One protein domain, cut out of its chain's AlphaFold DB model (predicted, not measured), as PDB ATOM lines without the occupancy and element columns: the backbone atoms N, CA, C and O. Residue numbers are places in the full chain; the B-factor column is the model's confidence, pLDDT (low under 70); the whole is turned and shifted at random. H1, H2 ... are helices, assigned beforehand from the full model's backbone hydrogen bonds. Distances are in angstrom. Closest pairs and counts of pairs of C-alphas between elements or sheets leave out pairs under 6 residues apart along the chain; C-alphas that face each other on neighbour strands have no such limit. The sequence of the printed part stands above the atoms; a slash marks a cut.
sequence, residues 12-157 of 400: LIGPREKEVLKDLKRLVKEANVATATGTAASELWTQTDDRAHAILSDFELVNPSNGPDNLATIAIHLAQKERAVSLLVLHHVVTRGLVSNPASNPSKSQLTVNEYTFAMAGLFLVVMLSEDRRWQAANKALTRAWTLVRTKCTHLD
ATOM      1  N   LEU A  12      36.585  46.924   0.065       64.00
ATOM      2  CA  LEU A  12      35.863  46.040  -0.865       64.00
ATOM      3  C   LEU A  12      34.925  46.799  -1.817       64.00
ATOM      4  O   LEU A  12      34.442  46.238  -2.793       64.00
ATOM      5  N   ILE A  13      34.633  48.070  -1.528       76.50
ATOM      6  CA  ILE A  13      33.638  48.861  -2.260       76.50
ATOM      7  C   ILE A  13      34.366  49.823  -3.207       76.50
ATOM      8  O   ILE A  13      34.926  50.833  -2.767       76.50
ATOM      9  N   GLY A  14      34.359  49.529  -4.507       82.38
ATOM     10  CA  GLY A  14      34.926  50.390  -5.547       82.38
ATOM     11  C   GLY A  14      34.097  51.659  -5.824       82.38
ATOM     12  O   GLY A  14      33.139  51.963  -5.104       82.38
ATOM     13  N   PRO A  15      34.484  52.474  -6.825       85.50
ATOM     14  CA  PRO A  15      33.786  53.722  -7.137       85.50
ATOM     15  C   PRO A  15      32.356  53.519  -7.651       85.50
ATOM     16  O   PRO A  15      31.477  54.291  -7.286       85.50
ATOM     17  N   ARG A  16      32.097  52.486  -8.466       84.94
ATOM     18  CA  ARG A  16      30.762  52.244  -9.047       84.94
ATOM     19  C   ARG A  16      29.795  51.689  -8.000       84.94
ATOM     20  O   ARG A  16      28.663  52.148  -7.891       84.94
ATOM     21  N   GLU A  17      30.291  50.790  -7.162       88.00
ATOM     22  CA  GLU A  17      29.603  50.226  -6.005       88.00
ATOM     23  C   GLU A  17      29.243  51.330  -4.995       88.00
ATOM     24  O   GLU A  17      28.159  51.315  -4.417       88.00
ATOM     25  N   LYS A  18      30.115  52.337  -4.816       88.75
ATOM     26  CA  LYS A  18      29.825  53.528  -3.998       88.75
ATOM     27  C   LYS A  18      28.651  54.345  -4.534       88.75
ATOM     28  O   LYS A  18      27.854  54.790  -3.715       88.75
ATOM     29  N   GLU A  19      28.519  54.537  -5.847       90.62
ATOM     30  CA  GLU A  19      27.367  55.260  -6.409       90.62
ATOM     31  C   GLU A  19      26.070  54.449  -6.261       90.62
ATOM     32  O   GLU A  19      25.112  54.955  -5.681       90.62
ATOM     33  N   VAL A  20      26.070  53.157  -6.612       92.50
ATOM     34  CA  VAL A  20      24.903  52.269  -6.415       92.50
ATOM     35  C   VAL A  20      24.444  52.251  -4.955       92.50
ATOM     36  O   VAL A  20      23.256  52.394  -4.667       92.50
ATOM     37  N   LEU A  21      25.372  52.152  -3.998       92.88
ATOM     38  CA  LEU A  21      25.036  52.209  -2.574       92.88
ATOM     39  C   LEU A  21      24.510  53.587  -2.133       92.88
ATOM     40  O   LEU A  21      23.727  53.636  -1.184       92.88
ATOM     41  N   LYS A  22      24.889  54.704  -2.776       94.50
ATOM     42  CA  LYS A  22      24.258  56.017  -2.524       94.50
ATOM     43  C   LYS A  22      22.827  56.046  -3.048       94.50
ATOM     44  O   LYS A  22      21.952  56.532  -2.333       94.50
ATOM     45  N   ASP A  23      22.580  55.516  -4.241       94.81
ATOM     46  CA  ASP A  23      21.243  55.513  -4.835       94.81
ATOM     47  C   ASP A  23      20.290  54.594  -4.059       94.81
ATOM     48  O   ASP A  23      19.184  55.011  -3.717       94.81
ATOM     49  N   LEU A  24      20.743  53.419  -3.611       95.50
ATOM     50  CA  LEU A  24      19.970  52.585  -2.681       95.50
ATOM     51  C   LEU A  24      19.724  53.276  -1.326       95.50
ATOM     52  O   LEU A  24      18.618  53.204  -0.790       95.50
ATOM     53  N   LYS A  25      20.707  54.002  -0.768       95.31
ATOM     54  CA  LYS A  25      20.497  54.829   0.443       95.31
ATOM     55  C   LYS A  25      19.475  55.932   0.211       95.31
ATOM     56  O   LYS A  25      18.705  56.246   1.118       95.31
ATOM     57  N   ARG A  26      19.455  56.515  -0.987       95.38
ATOM     58  CA  ARG A  26      18.465  57.508  -1.396       95.38
ATOM     59  C   ARG A  26      17.072  56.884  -1.480       95.38
ATOM     60  O   ARG A  26      16.167  57.455  -0.883       95.38
ATOM     61  N   LEU A  27      16.913  55.709  -2.098       94.50
ATOM     62  CA  LEU A  27      15.645  54.966  -2.109       94.50
ATOM     63  C   LEU A  27      15.132  54.691  -0.687       94.50
ATOM     64  O   LEU A  27      14.004  55.046  -0.357       94.50
ATOM     65  N   VAL A  28      15.983  54.143   0.189       93.50
ATOM     66  CA  VAL A  28      15.642  53.882   1.601       93.50
ATOM     67  C   VAL A  28      15.250  55.173   2.334       93.50
ATOM     68  O   VAL A  28      14.316  55.173   3.136       93.50
ATOM     69  N   LYS A  29      15.926  56.296   2.059       93.88
ATOM     70  CA  LYS A  29      15.578  57.601   2.641       93.88
ATOM     71  C   LYS A  29      14.235  58.126   2.117       93.88
ATOM     72  O   LYS A  29      13.446  58.616   2.919       93.88
ATOM     73  N   GLU A  30      13.973  58.015   0.816       92.44
ATOM     74  CA  GLU A  30      12.695  58.381   0.188       92.44
ATOM     75  C   GLU A  30      11.537  57.570   0.803       92.44
ATOM     76  O   GLU A  30      10.554  58.156   1.253       92.44
ATOM     77  N   ALA A  31      11.698  56.248   0.944       89.94
ATOM     78  CA  ALA A  31      10.714  55.352   1.557       89.94
ATOM     79  C   ALA A  31      10.434  55.674   3.037       89.94
ATOM     80  O   ALA A  31       9.277  55.743   3.460       89.94
ATOM     81  N   ASN A  32      11.486  55.922   3.826       89.25
ATOM     82  CA  ASN A  32      11.355  56.277   5.243       89.25
ATOM     83  C   ASN A  32      10.651  57.632   5.437       89.25
ATOM     84  O   ASN A  32       9.820  57.760   6.334       89.25
ATOM     85  N   VAL A  33      10.940  58.629   4.590       90.81
ATOM     86  CA  VAL A  33      10.243  59.927   4.618       90.81
ATOM     87  C   VAL A  33       8.774  59.762   4.228       90.81
ATOM     88  O   VAL A  33       7.910  60.237   4.958       90.81
ATOM     89  N   ALA A  34       8.479  59.042   3.142       87.12
ATOM     90  CA  ALA A  34       7.107  58.822   2.684       87.12
ATOM     91  C   ALA A  34       6.252  58.057   3.719       87.12
ATOM     92  O   ALA A  34       5.083  58.386   3.932       87.12
ATOM     93  N   THR A  35       6.857  57.092   4.423       87.62
ATOM     94  CA  THR A  35       6.235  56.384   5.554       87.62
ATOM     95  C   THR A  35       5.938  57.344   6.711       87.62
ATOM     96  O   THR A  35       4.837  57.336   7.257       87.62
ATOM     97  N   ALA A  36       6.885  58.222   7.064       87.62
ATOM     98  CA  ALA A  36       6.698  59.221   8.119       87.62
ATOM     99  C   ALA A  36       5.635  60.286   7.774       87.62
ATOM    100  O   ALA A  36       5.032  60.855   8.681       87.62
ATOM    101  N   THR A  37       5.364  60.531   6.487       88.81
ATOM    102  CA  THR A  37       4.272  61.406   6.019       88.81
ATOM    103  C   THR A  37       2.913  60.704   5.876       88.81
ATOM    104  O   THR A  37       1.971  61.319   5.386       88.81
ATOM    105  N   GLY A  38       2.780  59.446   6.318       82.69
ATOM    106  CA  GLY A  38       1.490  58.747   6.424       82.69
ATOM    107  C   GLY A  38       1.108  57.843   5.246       82.69
ATOM    108  O   GLY A  38       0.003  57.304   5.241       82.69
ATOM    109  N   THR A  39       1.992  57.635   4.268       80.75
ATOM    110  CA  THR A  39       1.761  56.669   3.180       80.75
ATOM    111  C   THR A  39       1.926  55.228   3.686       80.75
ATOM    112  O   THR A  39       2.772  54.951   4.539       80.75
ATOM    113  N   ALA A  40       1.140  54.287   3.149       79.56
ATOM    114  CA  ALA A  40       1.165  52.882   3.551       79.56
ATOM    115  C   ALA A  40       2.553  52.237   3.352       79.56
ATOM    116  O   ALA A  40       3.054  52.101   2.233       79.56
ATOM    117  N   ALA A  41       3.167  51.797   4.454       76.25
ATOM    118  CA  ALA A  41       4.546  51.310   4.461       76.25
ATOM    119  C   ALA A  41       4.773  50.078   3.564       76.25
ATOM    120  O   ALA A  41       5.839  49.947   2.968       76.25
ATOM    121  N   SER A  42       3.797  49.170   3.450       74.62
ATOM    122  CA  SER A  42       3.922  47.949   2.640       74.62
ATOM    123  C   SER A  42       4.093  48.247   1.150       74.62
ATOM    124  O   SER A  42       4.997  47.706   0.523       74.62
ATOM    125  N   GLU A  43       3.265  49.138   0.605       78.44
ATOM    126  CA  GLU A  43       3.290  49.516  -0.813       78.44
ATOM    127  C   GLU A  43       4.580  50.266  -1.159       78.44
ATOM    128  O   GLU A  43       5.221  49.972  -2.168       78.44
ATOM    129  N   LEU A  44       5.018  51.166  -0.269       84.69
ATOM    130  CA  LEU A  44       6.311  51.840  -0.381       84.69
ATOM    131  C   LEU A  44       7.480  50.856  -0.384       84.69
ATOM    132  O   LEU A  44       8.386  51.009  -1.201       84.69
ATOM    133  N   TRP A  45       7.491  49.858   0.505       82.44
ATOM    134  CA  TRP A  45       8.585  48.885   0.550       82.44
ATOM    135  C   TRP A  45       8.630  47.997  -0.696       82.44
ATOM    136  O   TRP A  45       9.732  47.723  -1.161       82.44
ATOM    137  N   THR A  46       7.488  47.626  -1.287       85.19
ATOM    138  CA  THR A  46       7.460  46.945  -2.595       85.19
ATOM    139  C   THR A  46       8.019  47.840  -3.704       85.19
ATOM    140  O   THR A  46       8.983  47.453  -4.353       85.19
ATOM    141  N   GLN A  47       7.535  49.080  -3.845       88.69
ATOM    142  CA  GLN A  47       8.057  50.026  -4.849       88.69
ATOM    143  C   GLN A  47       9.554  50.346  -4.658       88.69
ATOM    144  O   GLN A  47      10.266  50.641  -5.617       88.69
ATOM    145  N   THR A  48      10.037  50.314  -3.415       91.69
ATOM    146  CA  THR A  48      11.454  50.512  -3.067       91.69
ATOM    147  C   THR A  48      12.299  49.311  -3.476       91.69
ATOM    148  O   THR A  48      13.398  49.502  -3.992       91.69
ATOM    149  N   ASP A  49      11.784  48.096  -3.280       89.62
ATOM    150  CA  ASP A  49      12.410  46.850  -3.721       89.62
ATOM    151  C   ASP A  49      12.461  46.781  -5.254       89.62
ATOM    152  O   ASP A  49      13.541  46.617  -5.809       89.62
ATOM    153  N   ASP A  50      11.353  47.053  -5.954       91.88
ATOM    154  CA  ASP A  50      11.297  47.106  -7.425       91.88
ATOM    155  C   ASP A  50      12.300  48.123  -8.012       91.88
ATOM    156  O   ASP A  50      13.060  47.809  -8.934       91.88
ATOM    157  N   ARG A  51      12.365  49.340  -7.443       95.00
ATOM    158  CA  ARG A  51      13.350  50.368  -7.840       95.00
ATOM    159  C   ARG A  51      14.789  49.935  -7.533       95.00
ATOM    160  O   ARG A  51      15.686  50.254  -8.309       95.00
ATOM    161  N   ALA A  52      15.022  49.219  -6.432       94.25
ATOM    162  CA  ALA A  52      16.340  48.690  -6.091       94.25
ATOM    163  C   ALA A  52      16.768  47.558  -7.038       94.25
ATOM    164  O   ALA A  52      17.922  47.547  -7.469       94.25
ATOM    165  N   HIS A  53      15.852  46.655  -7.412       92.94
ATOM    166  CA  HIS A  53      16.111  45.595  -8.392       92.94
ATOM    167  C   HIS A  53      16.538  46.170  -9.742       92.94
ATOM    168  O   HIS A  53      17.519  45.689 -10.299       92.94
ATOM    169  N   ALA A  54      15.863  47.217 -10.229       92.81
ATOM    170  CA  ALA A  54      16.236  47.882 -11.479       92.81
ATOM    171  C   ALA A  54      17.672  48.445 -11.431       92.81
ATOM    172  O   ALA A  54      18.497  48.089 -12.268       92.81
ATOM    173  N   ILE A  55      18.000  49.241 -10.403       93.69
ATOM    174  CA  ILE A  55      19.340  49.839 -10.232       93.69
ATOM    175  C   ILE A  55      20.434  48.764 -10.141       93.69
ATOM    176  O   ILE A  55      21.525  48.937 -10.687       93.69
ATOM    177  N   LEU A  56      20.161  47.654  -9.449       93.62
ATOM    178  CA  LEU A  56      21.123  46.566  -9.286       93.62
ATOM    179  C   LEU A  56      21.298  45.753 -10.578       93.62
ATOM    180  O   LEU A  56      22.436  45.473 -10.947       93.62
ATOM    181  N   SER A  57      20.227  45.472 -11.326       90.56
ATOM    182  CA  SER A  57      20.331  44.851 -12.656       90.56
ATOM    183  C   SER A  57      21.083  45.726 -13.664       90.56
ATOM    184  O   SER A  57      21.935  45.206 -14.386       90.56
ATOM    185  N   ASP A  58      20.841  47.040 -13.686       89.69
ATOM    186  CA  ASP A  58      21.583  47.975 -14.543       89.69
ATOM    187  C   ASP A  58      23.075  48.015 -14.172       89.69
ATOM    188  O   ASP A  58      23.949  47.995 -15.046       89.69
ATOM    189  N   PHE A  59      23.395  48.014 -12.871       89.38
ATOM    190  CA  PHE A  59      24.776  47.920 -12.398       89.38
ATOM    191  C   PHE A  59      25.449  46.620 -12.849       89.38
ATOM    192  O   PHE A  59      26.564  46.677 -13.364       89.38
ATOM    193  N   GLU A  60      24.798  45.469 -12.684       86.56
ATOM    194  CA  GLU A  60      25.349  44.164 -13.061       86.56
ATOM    195  C   GLU A  60      25.558  44.026 -14.572       86.56
ATOM    196  O   GLU A  60      26.591  43.516 -15.004       86.56
ATOM    197  N   LEU A  61      24.632  44.541 -15.386       85.31
ATOM    198  CA  LEU A  61      24.738  44.537 -16.847       85.31
ATOM    199  C   LEU A  61      25.940  45.366 -17.342       85.31
ATOM    200  O   LEU A  61      26.555  45.031 -18.354       85.31
ATOM    201  N   VAL A  62      26.317  46.412 -16.600       83.25
ATOM    202  CA  VAL A  62      27.491  47.266 -16.866       83.25
ATOM    203  C   VAL A  62      28.766  46.771 -16.148       83.25
ATOM    204  O   VAL A  62      29.872  47.222 -16.467       83.25
ATOM    205  N   ASN A  63      28.642  45.846 -15.186       77.75
ATOM    206  CA  ASN A  63      29.726  45.329 -14.337       77.75
ATOM    207  C   ASN A  63      29.575  43.813 -14.060       77.75
ATOM    208  O   ASN A  63      29.429  43.416 -12.899       77.75
ATOM    209  N   PRO A  64      29.629  42.938 -15.083       71.88
ATOM    210  CA  PRO A  64      29.590  41.495 -14.864       71.88
ATOM    211  C   PRO A  64      30.792  41.049 -14.014       71.88
ATOM    212  O   PRO A  64      31.946  41.295 -14.374       71.88
ATOM    213  N   SER A  65      30.533  40.395 -12.874       66.50
ATOM    214  CA  SER A  65      31.604  39.895 -12.001       66.50
ATOM    215  C   SER A  65      32.309  38.697 -12.636       66.50
ATOM    216  O   SER A  65      31.675  37.698 -12.969       66.50
ATOM    217  N   ASN A  66      33.639  38.769 -12.727       58.25
ATOM    218  CA  ASN A  66      34.513  37.660 -13.133       58.25
ATOM    219  C   ASN A  66      34.989  36.810 -11.929       58.25
ATOM    220  O   ASN A  66      35.970  36.073 -12.029       58.25
ATOM    221  N   GLY A  67      34.353  36.963 -10.765       63.34
ATOM    222  CA  GLY A  67      34.763  36.360  -9.497       63.34
ATOM    223  C   GLY A  67      33.561  36.022  -8.611       63.34
ATOM    224  O   GLY A  67      32.506  35.667  -9.141       63.34
ATOM    225  N   PRO A  68      33.695  36.113  -7.276       67.44
ATOM    226  CA  PRO A  68      32.565  35.992  -6.361       67.44
ATOM    227  C   PRO A  68      31.469  37.033  -6.632       67.44
ATOM    228  O   PRO A  68      31.670  38.049  -7.310       67.44
ATOM    229  N   ASP A  69      30.295  36.796  -6.056       83.50
ATOM    230  CA  ASP A  69      29.182  37.740  -6.064       83.50
ATOM    231  C   ASP A  69      29.494  38.972  -5.188       83.50
ATOM    232  O   ASP A  69      29.203  39.012  -3.991       83.50
ATOM    233  N   ASN A  70      30.122  39.989  -5.786       84.44
ATOM    234  CA  ASN A  70      30.561  41.202  -5.088       84.44
ATOM    235  C   ASN A  70      29.420  41.905  -4.338       84.44
ATOM    236  O   ASN A  70      29.639  42.418  -3.242       84.44
ATOM    237  N   LEU A  71      28.202  41.909  -4.891       88.69
ATOM    238  CA  LEU A  71      27.039  42.514  -4.241       88.69
ATOM    239  C   LEU A  71      26.636  41.746  -2.981       88.69
ATOM    240  O   LEU A  71      26.409  42.366  -1.942       88.69
ATOM    241  N   ALA A  72      26.630  40.412  -3.036       90.00
ATOM    242  CA  ALA A  72      26.426  39.569  -1.861       90.00
ATOM    243  C   ALA A  72      27.496  39.822  -0.786       90.00
ATOM    244  O   ALA A  72      27.155  40.107   0.363       90.00
ATOM    245  N   THR A  73      28.781  39.793  -1.155       88.88
ATOM    246  CA  THR A  73      29.898  40.029  -0.224       88.88
ATOM    247  C   THR A  73      29.822  41.412   0.427       88.88
ATOM    248  O   THR A  73      30.010  41.530   1.641       88.88
ATOM    249  N   ILE A  74      29.507  42.457  -0.345       88.62
ATOM    250  CA  ILE A  74      29.329  43.825   0.161       88.62
ATOM    251  C   ILE A  74      28.122  43.902   1.105       88.62
ATOM    252  O   ILE A  74      28.247  44.440   2.204       88.62
ATOM    253  N   ALA A  75      26.973  43.334   0.733       91.56
ATOM    254  CA  ALA A  75      25.762  43.391   1.550       91.56
ATOM    255  C   ALA A  75      25.891  42.612   2.869       91.56
ATOM    256  O   ALA A  75      25.459  43.101   3.911       91.56
ATOM    257  N   ILE A  76      26.563  41.455   2.864       90.50
ATOM    258  CA  ILE A  76      26.916  40.706   4.080       90.50
ATOM    259  C   ILE A  76      27.773  41.575   5.018       90.50
ATOM    260  O   ILE A  76      27.466  41.703   6.203       90.50
ATOM    261  N   HIS A  77      28.802  42.247   4.490       87.69
ATOM    262  CA  HIS A  77      29.658  43.146   5.275       87.69
ATOM    263  C   HIS A  77      28.939  44.401   5.790       87.69
ATOM    264  O   HIS A  77      29.299  44.931   6.847       87.69
ATOM    265  N   LEU A  78      27.935  44.886   5.060       89.06
ATOM    266  CA  LEU A  78      27.137  46.050   5.432       89.06
ATOM    267  C   LEU A  78      25.956  45.714   6.357       89.06
ATOM    268  O   LEU A  78      25.463  46.628   7.015       89.06
ATOM    269  N   ALA A  79      25.545  44.449   6.494       88.81
ATOM    270  CA  ALA A  79      24.320  44.043   7.197       88.81
ATOM    271  C   ALA A  79      24.172  44.609   8.624       88.81
ATOM    272  O   ALA A  79      23.072  44.982   9.031       88.81
ATOM    273  N   GLN A  80      25.274  44.742   9.372       85.31
ATOM    274  CA  GLN A  80      25.279  45.318  10.728       85.31
ATOM    275  C   GLN A  80      25.246  46.858  10.776       85.31
ATOM    276  O   GLN A  80      24.934  47.421  11.822       85.31
ATOM    277  N   LYS A  81      25.620  47.548   9.691       87.00
ATOM    278  CA  LYS A  81      25.836  49.011   9.656       87.00
ATOM    279  C   LYS A  81      24.817  49.741   8.780       87.00
ATOM    280  O   LYS A  81      24.413  50.852   9.096       87.00
ATOM    281  N   GLU A  82      24.377  49.103   7.700       90.88
ATOM    282  CA  GLU A  82      23.487  49.653   6.674       90.88
ATOM    283  C   GLU A  82      22.396  48.620   6.333       90.88
ATOM    284  O   GLU A  82      22.140  48.288   5.174       90.88
ATOM    285  N   ARG A  83      21.768  48.072   7.384       91.31
ATOM    286  CA  ARG A  83      20.850  46.918   7.353       91.31
ATOM    287  C   ARG A  83      19.770  47.002   6.268       91.31
ATOM    288  O   ARG A  83      19.571  46.034   5.547       91.31
ATOM    289  N   ALA A  84      19.121  48.156   6.095       91.25
ATOM    290  CA  ALA A  84      18.074  48.344   5.082       91.25
ATOM    291  C   ALA A  84      18.602  48.296   3.632       91.25
ATOM    292  O   ALA A  84      17.958  47.717   2.765       91.25
ATOM    293  N   VAL A  85      19.793  48.849   3.372       93.50
ATOM    294  CA  VAL A  85      20.456  48.773   2.053       93.50
ATOM    295  C   VAL A  85      20.886  47.335   1.776       93.50
ATOM    296  O   VAL A  85      20.666  46.806   0.691       93.50
ATOM    297  N   SER A  86      21.439  46.685   2.797       94.19
ATOM    298  CA  SER A  86      21.870  45.289   2.735       94.19
ATOM    299  C   SER A  86      20.693  44.351   2.457       94.19
ATOM    300  O   SER A  86      20.838  43.419   1.678       94.19
ATOM    301  N   LEU A  87      19.511  44.623   3.023       93.69
ATOM    302  CA  LEU A  87      18.296  43.838   2.792       93.69
ATOM    303  C   LEU A  87      17.874  43.871   1.317       93.69
ATOM    304  O   LEU A  87      17.615  42.813   0.755       93.69
ATOM    305  N   LEU A  88      17.879  45.052   0.686       94.12
ATOM    306  CA  LEU A  88      17.569  45.213  -0.742       94.12
ATOM    307  C   LEU A  88      18.574  44.456  -1.628       94.12
ATOM    308  O   LEU A  88      18.177  43.698  -2.508       94.12
ATOM    309  N   VAL A  89      19.879  44.596  -1.364       94.62
ATOM    310  CA  VAL A  89      20.921  43.917  -2.160       94.62
ATOM    311  C   VAL A  89      20.881  42.395  -1.975       94.62
ATOM    312  O   VAL A  89      20.997  41.654  -2.947       94.62
ATOM    313  N   LEU A  90      20.659  41.896  -0.755       94.50
ATOM    314  CA  LEU A  90      20.514  40.459  -0.504       94.50
ATOM    315  C   LEU A  90      19.232  39.894  -1.133       94.50
ATOM    316  O   LEU A  90      19.249  38.788  -1.674       94.50
ATOM    317  N   HIS A  91      18.132  40.655  -1.107       93.25
ATOM    318  CA  HIS A  91      16.891  40.273  -1.776       93.25
ATOM    319  C   HIS A  91      17.073  40.208  -3.298       93.25
ATOM    320  O   HIS A  91      16.614  39.243  -3.913       93.25
ATOM    321  N   HIS A  92      17.830  41.142  -3.886       93.50
ATOM    322  CA  HIS A  92      18.267  41.077  -5.282       93.50
ATOM    323  C   HIS A  92      19.080  39.812  -5.576       93.50
ATOM    324  O   HIS A  92      18.683  39.019  -6.428       93.50
ATOM    325  N   VAL A  93      20.154  39.559  -4.820       91.88
ATOM    326  CA  VAL A  93      21.026  38.382  -4.984       91.88
ATOM    327  C   VAL A  93      20.229  37.075  -4.974       91.88
ATOM    328  O   VAL A  93      20.376  36.254  -5.879       91.88
ATOM    329  N   VAL A  94      19.343  36.875  -3.993       91.12
ATOM    330  CA  VAL A  94      18.542  35.641  -3.887       91.12
ATOM    331  C   VAL A  94      17.483  35.554  -4.997       91.12
ATOM    332  O   VAL A  94      17.212  34.459  -5.500       91.12
ATOM    333  N   THR A  95      16.925  36.691  -5.428       89.88
ATOM    334  CA  THR A  95      15.906  36.791  -6.493       89.88
ATOM    335  C   THR A  95      16.479  36.674  -7.909       89.88
ATOM    336  O   THR A  95      15.790  36.181  -8.804       89.88
ATOM    337  N   ARG A  96      17.757  37.001  -8.105       88.75
ATOM    338  CA  ARG A  96      18.555  36.635  -9.282       88.75
ATOM    339  C   ARG A  96      18.946  35.155  -9.233       88.75
ATOM    340  O   ARG A  96      18.727  34.410 -10.186       88.75
ATOM    341  N   GLY A  97      19.436  34.700  -8.080       85.69
ATOM    342  CA  GLY A  97      20.024  33.376  -7.887       85.69
ATOM    343  C   GLY A  97      21.537  33.354  -8.135       85.69
ATOM    344  O   GLY A  97      22.154  34.385  -8.402       85.69
ATOM    345  N   LEU A  98      22.130  32.160  -8.033       82.19
ATOM    346  CA  LEU A  98      23.569  31.936  -8.206       82.19
ATOM    347  C   LEU A  98      24.056  32.406  -9.589       82.19
ATOM    348  O   LEU A  98      23.552  31.942 -10.614       82.19
ATOM    349  N   VAL A  99      25.067  33.277  -9.596       76.44
ATOM    350  CA  VAL A  99      25.714  33.792 -10.810       76.44
ATOM    351  C   VAL A  99      26.476  32.677 -11.522       76.44
ATOM    352  O   VAL A  99      27.360  32.050 -10.933       76.44
ATOM    353  N   SER A 100      26.190  32.477 -12.807       65.50
ATOM    354  CA  SER A 100      27.047  31.696 -13.701       65.50
ATOM    355  C   SER A 100      28.343  32.473 -13.942       65.50
ATOM    356  O   SER A 100      28.321  33.499 -14.618       65.50
ATOM    357  N   ASN A 101      29.457  32.014 -13.368       62.50
ATOM    358  CA  ASN A 101      30.746  32.697 -13.487       62.50
ATOM    359  C   ASN A 101      31.174  32.761 -14.976       62.50
ATOM    360  O   ASN A 101      31.281  31.705 -15.600       62.50
ATOM    361  N   PRO A 102      31.396  33.957 -15.561       52.53
ATOM    362  CA  PRO A 102      31.642  34.126 -16.997       52.53
ATOM    363  C   PRO A 102      33.056  33.720 -17.446       52.53
ATOM    364  O   PRO A 102      33.346  33.743 -18.644       52.53
ATOM    365  N   ALA A 103      33.949  33.347 -16.522       61.44
ATOM    366  CA  ALA A 103      35.234  32.755 -16.875       61.44
ATOM    367  C   ALA A 103      35.022  31.455 -17.674       61.44
ATOM    368  O   ALA A 103      34.261  30.584 -17.264       61.44
ATOM    369  N   SER A 104      35.727  31.282 -18.797       59.91
ATOM    370  CA  SER A 104      35.517  30.133 -19.697       59.91
ATOM    371  C   SER A 104      35.913  28.773 -19.106       59.91
ATOM    372  O   SER A 104      35.485  27.747 -19.624       59.91
ATOM    373  N   ASN A 105      36.708  28.762 -18.031       69.06
ATOM    374  CA  ASN A 105      36.958  27.619 -17.149       69.06
ATOM    375  C   ASN A 105      37.317  28.141 -15.738       69.06
ATOM    376  O   ASN A 105      38.490  28.433 -15.486       69.06
ATOM    377  N   PRO A 106      36.353  28.308 -14.813       73.88
ATOM    378  CA  PRO A 106      36.649  28.679 -13.430       73.88
ATOM    379  C   PRO A 106      37.247  27.486 -12.666       73.88
ATOM    380  O   PRO A 106      36.885  26.332 -12.898       73.88
ATOM    381  N   SER A 107      38.151  27.745 -11.721       79.88
ATOM    382  CA  SER A 107      38.703  26.691 -10.852       79.88
ATOM    383  C   SER A 107      37.667  26.171  -9.840       79.88
ATOM    384  O   SER A 107      36.775  26.924  -9.440       79.88
ATOM    385  N   LYS A 108      37.820  24.923  -9.339       79.88
ATOM    386  CA  LYS A 108      36.960  24.369  -8.257       79.88
ATOM    387  C   LYS A 108      36.850  25.359  -7.090       79.88
ATOM    388  O   LYS A 108      35.751  25.609  -6.623       79.88
ATOM    389  N   SER A 109      37.971  25.969  -6.689       79.19
ATOM    390  CA  SER A 109      38.007  26.980  -5.624       79.19
ATOM    391  C   SER A 109      37.076  28.166  -5.912       79.19
ATOM    392  O   SER A 109      36.196  28.460  -5.111       79.19
ATOM    393  N   GLN A 110      37.183  28.799  -7.086       77.06
ATOM    394  CA  GLN A 110      36.331  29.942  -7.453       77.06
ATOM    395  C   GLN A 110      34.836  29.584  -7.513       77.06
ATOM    396  O   GLN A 110      34.000  30.426  -7.184       77.06
ATOM    397  N   LEU A 111      34.496  28.349  -7.898       79.44
ATOM    398  CA  LEU A 111      33.121  27.845  -7.845       79.44
ATOM    399  C   LEU A 111      32.653  27.668  -6.394       79.44
ATOM    400  O   LEU A 111      31.658  28.281  -6.013       79.44
ATOM    401  N   THR A 112      33.406  26.940  -5.562       80.50
ATOM    402  CA  THR A 112      33.125  26.758  -4.126       80.50
ATOM    403  C   THR A 112      32.949  28.102  -3.401       80.50
ATOM    404  O   THR A 112      31.998  28.253  -2.637       80.50
ATOM    405  N   VAL A 113      33.791  29.110  -3.667       81.12
ATOM    406  CA  VAL A 113      33.674  30.452  -3.055       81.12
ATOM    407  C   VAL A 113      32.396  31.174  -3.493       81.12
ATOM    408  O   VAL A 113      31.698  31.742  -2.651       81.12
ATOM    409  N   ASN A 114      32.056  31.155  -4.785       82.69
ATOM    410  CA  ASN A 114      30.841  31.804  -5.290       82.69
ATOM    411  C   ASN A 114      29.567  31.122  -4.755       82.69
ATOM    412  O   ASN A 114      28.637  31.786  -4.297       82.69
ATOM    413  N   GLU A 115      29.559  29.787  -4.730       85.44
ATOM    414  CA  GLU A 115      28.490  28.969  -4.151       85.44
ATOM    415  C   GLU A 115      28.314  29.227  -2.645       85.44
ATOM    416  O   GLU A 115      27.184  29.387  -2.177       85.44
ATOM    417  N   TYR A 116      29.418  29.333  -1.892       84.88
ATOM    418  CA  TYR A 116      29.408  29.659  -0.463       84.88
ATOM    419  C   TYR A 116      28.900  31.085  -0.212       84.88
ATOM    420  O   TYR A 116      28.052  31.296   0.653       84.88
ATOM    421  N   THR A 117      29.354  32.061  -1.001       86.94
ATOM    422  CA  THR A 117      28.921  33.467  -0.908       86.94
ATOM    423  C   THR A 117      27.414  33.600  -1.143       86.94
ATOM    424  O   THR A 117      26.719  34.247  -0.357       86.94
ATOM    425  N   PHE A 118      26.879  32.923  -2.166       88.44
ATOM    426  CA  PHE A 118      25.438  32.875  -2.422       88.44
ATOM    427  C   PHE A 118      24.664  32.195  -1.277       88.44
ATOM    428  O   PHE A 118      23.643  32.711  -0.814       88.44
ATOM    429  N   ALA A 119      25.161  31.060  -0.775       87.69
ATOM    430  CA  ALA A 119      24.547  30.350   0.345       87.69
ATOM    431  C   ALA A 119      24.527  31.203   1.632       87.69
ATOM    432  O   ALA A 119      23.514  31.231   2.334       87.69
ATOM    433  N   MET A 120      25.592  31.959   1.906       88.50
ATOM    434  CA  MET A 120      25.656  32.928   3.004       88.50
ATOM    435  C   MET A 120      24.658  34.080   2.822       88.50
ATOM    436  O   MET A 120      23.951  34.427   3.770       88.50
ATOM    437  N   ALA A 121      24.540  34.638   1.613       90.94
ATOM    438  CA  ALA A 121      23.592  35.714   1.316       90.94
ATOM    439  C   ALA A 121      22.133  35.298   1.573       90.94
ATOM    440  O   ALA A 121      21.362  36.063   2.157       90.94
ATOM    441  N   GLY A 122      21.780  34.059   1.213       90.62
ATOM    442  CA  GLY A 122      20.476  33.476   1.521       90.62
ATOM    443  C   GLY A 122      20.166  33.453   3.019       90.62
ATOM    444  O   GLY A 122      19.098  33.914   3.421       90.62
ATOM    445  N   LEU A 123      21.100  33.007   3.866       88.94
ATOM    446  CA  LEU A 123      20.888  32.996   5.320       88.94
ATOM    447  C   LEU A 123      20.771  34.406   5.908       88.94
ATOM    448  O   LEU A 123      19.875  34.645   6.717       88.94
ATOM    449  N   PHE A 124      21.623  35.347   5.487       91.00
ATOM    450  CA  PHE A 124      21.543  36.738   5.949       91.00
ATOM    451  C   PHE A 124      20.180  37.365   5.616       91.00
ATOM    452  O   PHE A 124      19.577  38.006   6.477       91.00
ATOM    453  N   LEU A 125      19.654  37.122   4.411       91.69
ATOM    454  CA  LEU A 125      18.324  37.584   4.014       91.69
ATOM    455  C   LEU A 125      17.215  36.975   4.887       91.69
ATOM    456  O   LEU A 125      16.362  37.703   5.392       91.69
ATOM    457  N   VAL A 126      17.237  35.654   5.092       88.81
ATOM    458  CA  VAL A 126      16.256  34.935   5.928       88.81
ATOM    459  C   VAL A 126      16.251  35.473   7.357       88.81
ATOM    460  O   VAL A 126      15.180  35.697   7.924       88.81
ATOM    461  N   VAL A 127      17.430  35.730   7.924       86.56
ATOM    462  CA  VAL A 127      17.596  36.286   9.272       86.56
ATOM    463  C   VAL A 127      17.088  37.719   9.364       86.56
ATOM    464  O   VAL A 127      16.270  38.012  10.231       86.56
ATOM    465  N   MET A 128      17.483  38.603   8.449       89.12
ATOM    466  CA  MET A 128      17.062  40.009   8.488       89.12
ATOM    467  C   MET A 128      15.550  40.170   8.256       89.12
ATOM    468  O   MET A 128      14.910  40.998   8.903       89.12
ATOM    469  N   LEU A 129      14.947  39.335   7.401       85.69
ATOM    470  CA  LEU A 129      13.490  39.269   7.237       85.69
ATOM    471  C   LEU A 129      12.784  38.671   8.469       85.69
ATOM    472  O   LEU A 129      11.663  39.075   8.775       85.69
ATOM    473  N   SER A 130      13.424  37.742   9.186       80.00
ATOM    474  CA  SER A 130      12.911  37.164  10.440       80.00
ATOM    475  C   SER A 130      12.920  38.179  11.586       80.00
ATOM    476  O   SER A 130      11.910  38.347  12.264       80.00
ATOM    477  N   GLU A 131      14.020  38.917  11.753       81.06
ATOM    478  CA  GLU A 131      14.135  40.051  12.682       81.06
ATOM    479  C   GLU A 131      13.053  41.120  12.412       81.06
ATOM    480  O   GLU A 131      12.434  41.626  13.345       81.06
ATOM    481  N   ASP A 132      12.761  41.413  11.137       80.56
ATOM    482  CA  ASP A 132      11.675  42.316  10.710       80.56
ATOM    483  C   ASP A 132      10.258  41.713  10.872       80.56
ATOM    484  O   ASP A 132       9.273  42.332  10.461       80.56
ATOM    485  N   ARG A 133      10.126  40.498  11.426       77.75
ATOM    486  CA  ARG A 133       8.870  39.726  11.548       77.75
ATOM    487  C   ARG A 133       8.172  39.445  10.202       77.75
ATOM    488  O   ARG A 133       7.003  39.058  10.164       77.75
ATOM    489  N   ARG A 134       8.886  39.563   9.073       79.06
ATOM    490  CA  ARG A 134       8.406  39.296   7.700       79.06
ATOM    491  C   ARG A 134       8.456  37.795   7.380       79.06
ATOM    492  O   ARG A 134       8.990  37.383   6.350       79.06
ATOM    493  N   TRP A 135       7.897  36.958   8.257       76.19
ATOM    494  CA  TRP A 135       8.074  35.497   8.261       76.19
ATOM    495  C   TRP A 135       7.753  34.802   6.929       76.19
ATOM    496  O   TRP A 135       8.471  33.891   6.524       76.19
ATOM    497  N   GLN A 136       6.729  35.256   6.199       78.56
ATOM    498  CA  GLN A 136       6.399  34.709   4.875       78.56
ATOM    499  C   GLN A 136       7.470  35.023   3.817       78.56
ATOM    500  O   GLN A 136       7.743  34.189   2.956       78.56
ATOM    501  N   ALA A 137       8.091  36.205   3.875       80.50
ATOM    502  CA  ALA A 137       9.195  36.570   2.992       80.50
ATOM    503  C   ALA A 137      10.478  35.824   3.388       80.50
ATOM    504  O   ALA A 137      11.161  35.295   2.517       80.50
ATOM    505  N   ALA A 138      10.749  35.697   4.694       82.12
ATOM    506  CA  ALA A 138      11.844  34.878   5.213       82.12
ATOM    507  C   ALA A 138      11.721  33.413   4.754       82.12
ATOM    508  O   ALA A 138      12.695  32.854   4.260       82.12
ATOM    509  N   ASN A 139      10.526  32.809   4.822       79.31
ATOM    510  CA  ASN A 139      10.316  31.445   4.331       79.31
ATOM    511  C   ASN A 139      10.510  31.350   2.805       79.31
ATOM    512  O   ASN A 139      11.277  30.516   2.342       79.31
ATOM    513  N   LYS A 140       9.923  32.258   2.009       83.81
ATOM    514  CA  LYS A 140      10.137  32.288   0.544       83.81
ATOM    515  C   LYS A 140      11.621  32.407   0.167       83.81
ATOM    516  O   LYS A 140      12.085  31.686  -0.717       83.81
ATOM    517  N   ALA A 141      12.366  33.283   0.845       85.38
ATOM    518  CA  ALA A 141      13.809  33.432   0.673       85.38
ATOM    519  C   ALA A 141      14.560  32.139   1.034       85.38
ATOM    520  O   ALA A 141      15.404  31.687   0.261       85.38
ATOM    521  N   LEU A 142      14.199  31.509   2.155       84.69
ATOM    522  CA  LEU A 142      14.772  30.254   2.633       84.69
ATOM    523  C   LEU A 142      14.532  29.105   1.650       84.69
ATOM    524  O   LEU A 142      15.494  28.470   1.232       84.69
ATOM    525  N   THR A 143      13.284  28.856   1.237       83.62
ATOM    526  CA  THR A 143      12.940  27.801   0.270       83.62
ATOM    527  C   THR A 143      13.690  28.000  -1.045       83.62
ATOM    528  O   THR A 143      14.219  27.039  -1.608       83.62
ATOM    529  N   ARG A 144      13.783  29.249  -1.526       86.62
ATOM    530  CA  ARG A 144      14.474  29.597  -2.772       86.62
ATOM    531  C   ARG A 144      15.985  29.386  -2.676       86.62
ATOM    532  O   ARG A 144      16.549  28.698  -3.526       86.62
ATOM    533  N   ALA A 145      16.628  29.940  -1.650       85.00
ATOM    534  CA  ALA A 145      18.063  29.789  -1.432       85.00
ATOM    535  C   ALA A 145      18.434  28.318  -1.181       85.00
ATOM    536  O   ALA A 145      19.323  27.798  -1.849       85.00
ATOM    537  N   TRP A 146      17.684  27.612  -0.327       86.31
ATOM    538  CA  TRP A 146      17.866  26.182  -0.064       86.31
ATOM    539  C   TRP A 146      17.745  25.333  -1.331       86.31
ATOM    540  O   TRP A 146      18.597  24.485  -1.588       86.31
ATOM    541  N   THR A 147      16.724  25.579  -2.159       84.88
ATOM    542  CA  THR A 147      16.537  24.843  -3.418       84.88
ATOM    543  C   THR A 147      17.710  25.072  -4.368       84.88
ATOM    544  O   THR A 147      18.211  24.113  -4.953       84.88
ATOM    545  N   LEU A 148      18.185  26.314  -4.500       82.88
ATOM    546  CA  LEU A 148      19.336  26.643  -5.343       82.88
ATOM    547  C   LEU A 148      20.632  26.016  -4.811       82.88
ATOM    548  O   LEU A 148      21.353  25.404  -5.592       82.88
ATOM    549  N   VAL A 149      20.884  26.060  -3.499       81.62
ATOM    550  CA  VAL A 149      22.043  25.397  -2.880       81.62
ATOM    551  C   VAL A 149      21.983  23.879  -3.089       81.62
ATOM    552  O   VAL A 149      22.940  23.299  -3.596       81.62
ATOM    553  N   ARG A 150      20.839  23.235  -2.819       80.94
ATOM    554  CA  ARG A 150      20.641  21.780  -2.979       80.94
ATOM    555  C   ARG A 150      20.763  21.293  -4.431       80.94
ATOM    556  O   ARG A 150      21.037  20.116  -4.637       80.94
ATOM    557  N   THR A 151      20.514  22.149  -5.428       82.12
ATOM    558  CA  THR A 151      20.456  21.748  -6.854       82.12
ATOM    559  C   THR A 151      21.584  22.287  -7.729       82.12
ATOM    560  O   THR A 151      21.814  21.723  -8.797       82.12
ATOM    561  N   LYS A 152      22.280  23.356  -7.318       79.00
ATOM    562  CA  LYS A 152      23.331  24.008  -8.119       79.00
ATOM    563  C   LYS A 152      24.689  24.098  -7.432       79.00
ATOM    564  O   LYS A 152      25.682  24.180  -8.143       79.00
ATOM    565  N   CYS A 153      24.757  24.080  -6.100       77.88
ATOM    566  CA  CYS A 153      26.030  24.223  -5.390       77.88
ATOM    567  C   CYS A 153      26.756  22.874  -5.244       77.88
ATOM    568  O   CYS A 153      26.889  22.330  -4.148       77.88
ATOM    569  N   THR A 154      27.176  22.297  -6.374       75.38
ATOM    570  CA  THR A 154      27.798  20.964  -6.441       75.38
ATOM    571  C   THR A 154      29.252  20.927  -5.969       75.38
ATOM    572  O   THR A 154      29.804  19.838  -5.825       75.38
ATOM    573  N   HIS A 155      29.885  22.080  -5.734       75.31
ATOM    574  CA  HIS A 155      31.274  22.185  -5.275       75.31
ATOM    575  C   HIS A 155      31.377  22.486  -3.770       75.31
ATOM    576  O   HIS A 155      32.485  22.545  -3.230       75.31
ATOM    577  N   LEU A 156      30.237  22.624  -3.084       70.88
ATOM    578  CA  LEU A 156      30.114  22.610  -1.626       70.88
ATOM    579  C   LEU A 156      30.052  21.165  -1.091       70.88
ATOM    580  O   LEU A 156      29.009  20.722  -0.604       70.88
ATOM    581  N   ASP A 157      31.155  20.408  -1.166       66.25
ATOM    582  CA  ASP A 157      31.175  19.063  -0.573       66.25
ATOM    583  C   ASP A 157      31.175  19.147   0.965       66.25
ATOM    584  O   ASP A 157      32.121  19.617   1.601       66.25
TER     585      ASP A 157
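AT A GLANCE: This is residues 12 to 157 of the 400 residues of an uncharacterized protein of Catenaria anguillulae PL171 (UniProt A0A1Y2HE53). Two long helical hairpins, H1 with H2 and H5 with H6, lie on either side of a short helical hairpin, H3 with H4, and keep clear of each other. H4 sits in the middle and crosses between the two long hairpins, while H3 packs on H4 and H5. The printed part has 146 residues with six named helices, H1 to H6 in chain order, and no named strand; its class is all helix. It is compact, with a radius of gyration of the C-alphas of 15.5 A, yet elongated in outline, spanning 52 by 34 by 23 A.

HOW THE PARTS SIT: Start with H1, residues 15 to 36, and H2, residues 41 to 62, a hairpin at a shallow tilt of 11 degrees, opposite ways; its closest C-alphas, those of Thr 35 and Ala 41, are 5.5 A apart. Next comes H3, residues 70 to 78, apart from H2 and near H1. Then find the hub, H4, residues 83 to 96, which touches the five other helices. It forms a hairpin with H3 at a shallow tilt of 28 degrees, closest at the C-alphas of Ala 75 and Ser 86, 4.5 A. Residues 84 to 88 of H4 touch residues 21 to 28 of H1 at a steep tilt of 68 degrees, only just short of about perpendicular; the C-alphas of Leu 24 and Val 85 are closest, at 6.1 A. Residues 88 to 92 touch residues 49 to 56 of H2, closest at the C-alphas of His 53 and His 92, 5.9 A. H5, residues 108 to 131, touches H4 at a steep tilt of 54 degrees, closest at the C-alphas of Leu 90 and Leu 125, 5.8 A, and touches H3 at the C-alphas of Ala 72 and Ala 121, 5.7 A. H6, residues 135 to 152, forms a hairpin with H5 at a shallow tilt of 13 degrees, closest at the C-alphas of Val 126 and Ala 138, 4.5 A. H1 and H2 are apart from H5 and H6. In the six helices every O i to N i+4 pair is within hydrogen-bond range.

IN THESE COORDINATES: Find C-alpha 15 at (33.786, 53.722, -7.137); from there H1 runs 31.6 A, and H2 is as long. H3 spans 12.1 A and H4 19.7 A. H5 starts at C-alpha 108, (36.960, 24.369, -8.257), and runs 34.7 A. H6, 25.2 A long, ends at C-alpha 152, (23.331, 24.008, -8.119).

THE WHOLE: The C-alphas farthest apart, those of Gly 38 and Asn 105, are 52.8 A apart. The printed part has no cut, and the link from H4 to H5 is long, with 11 residues. Look for pLDDT under 70 at residue 12, residues 65 to 68, residues 100 to 105 and residue 157.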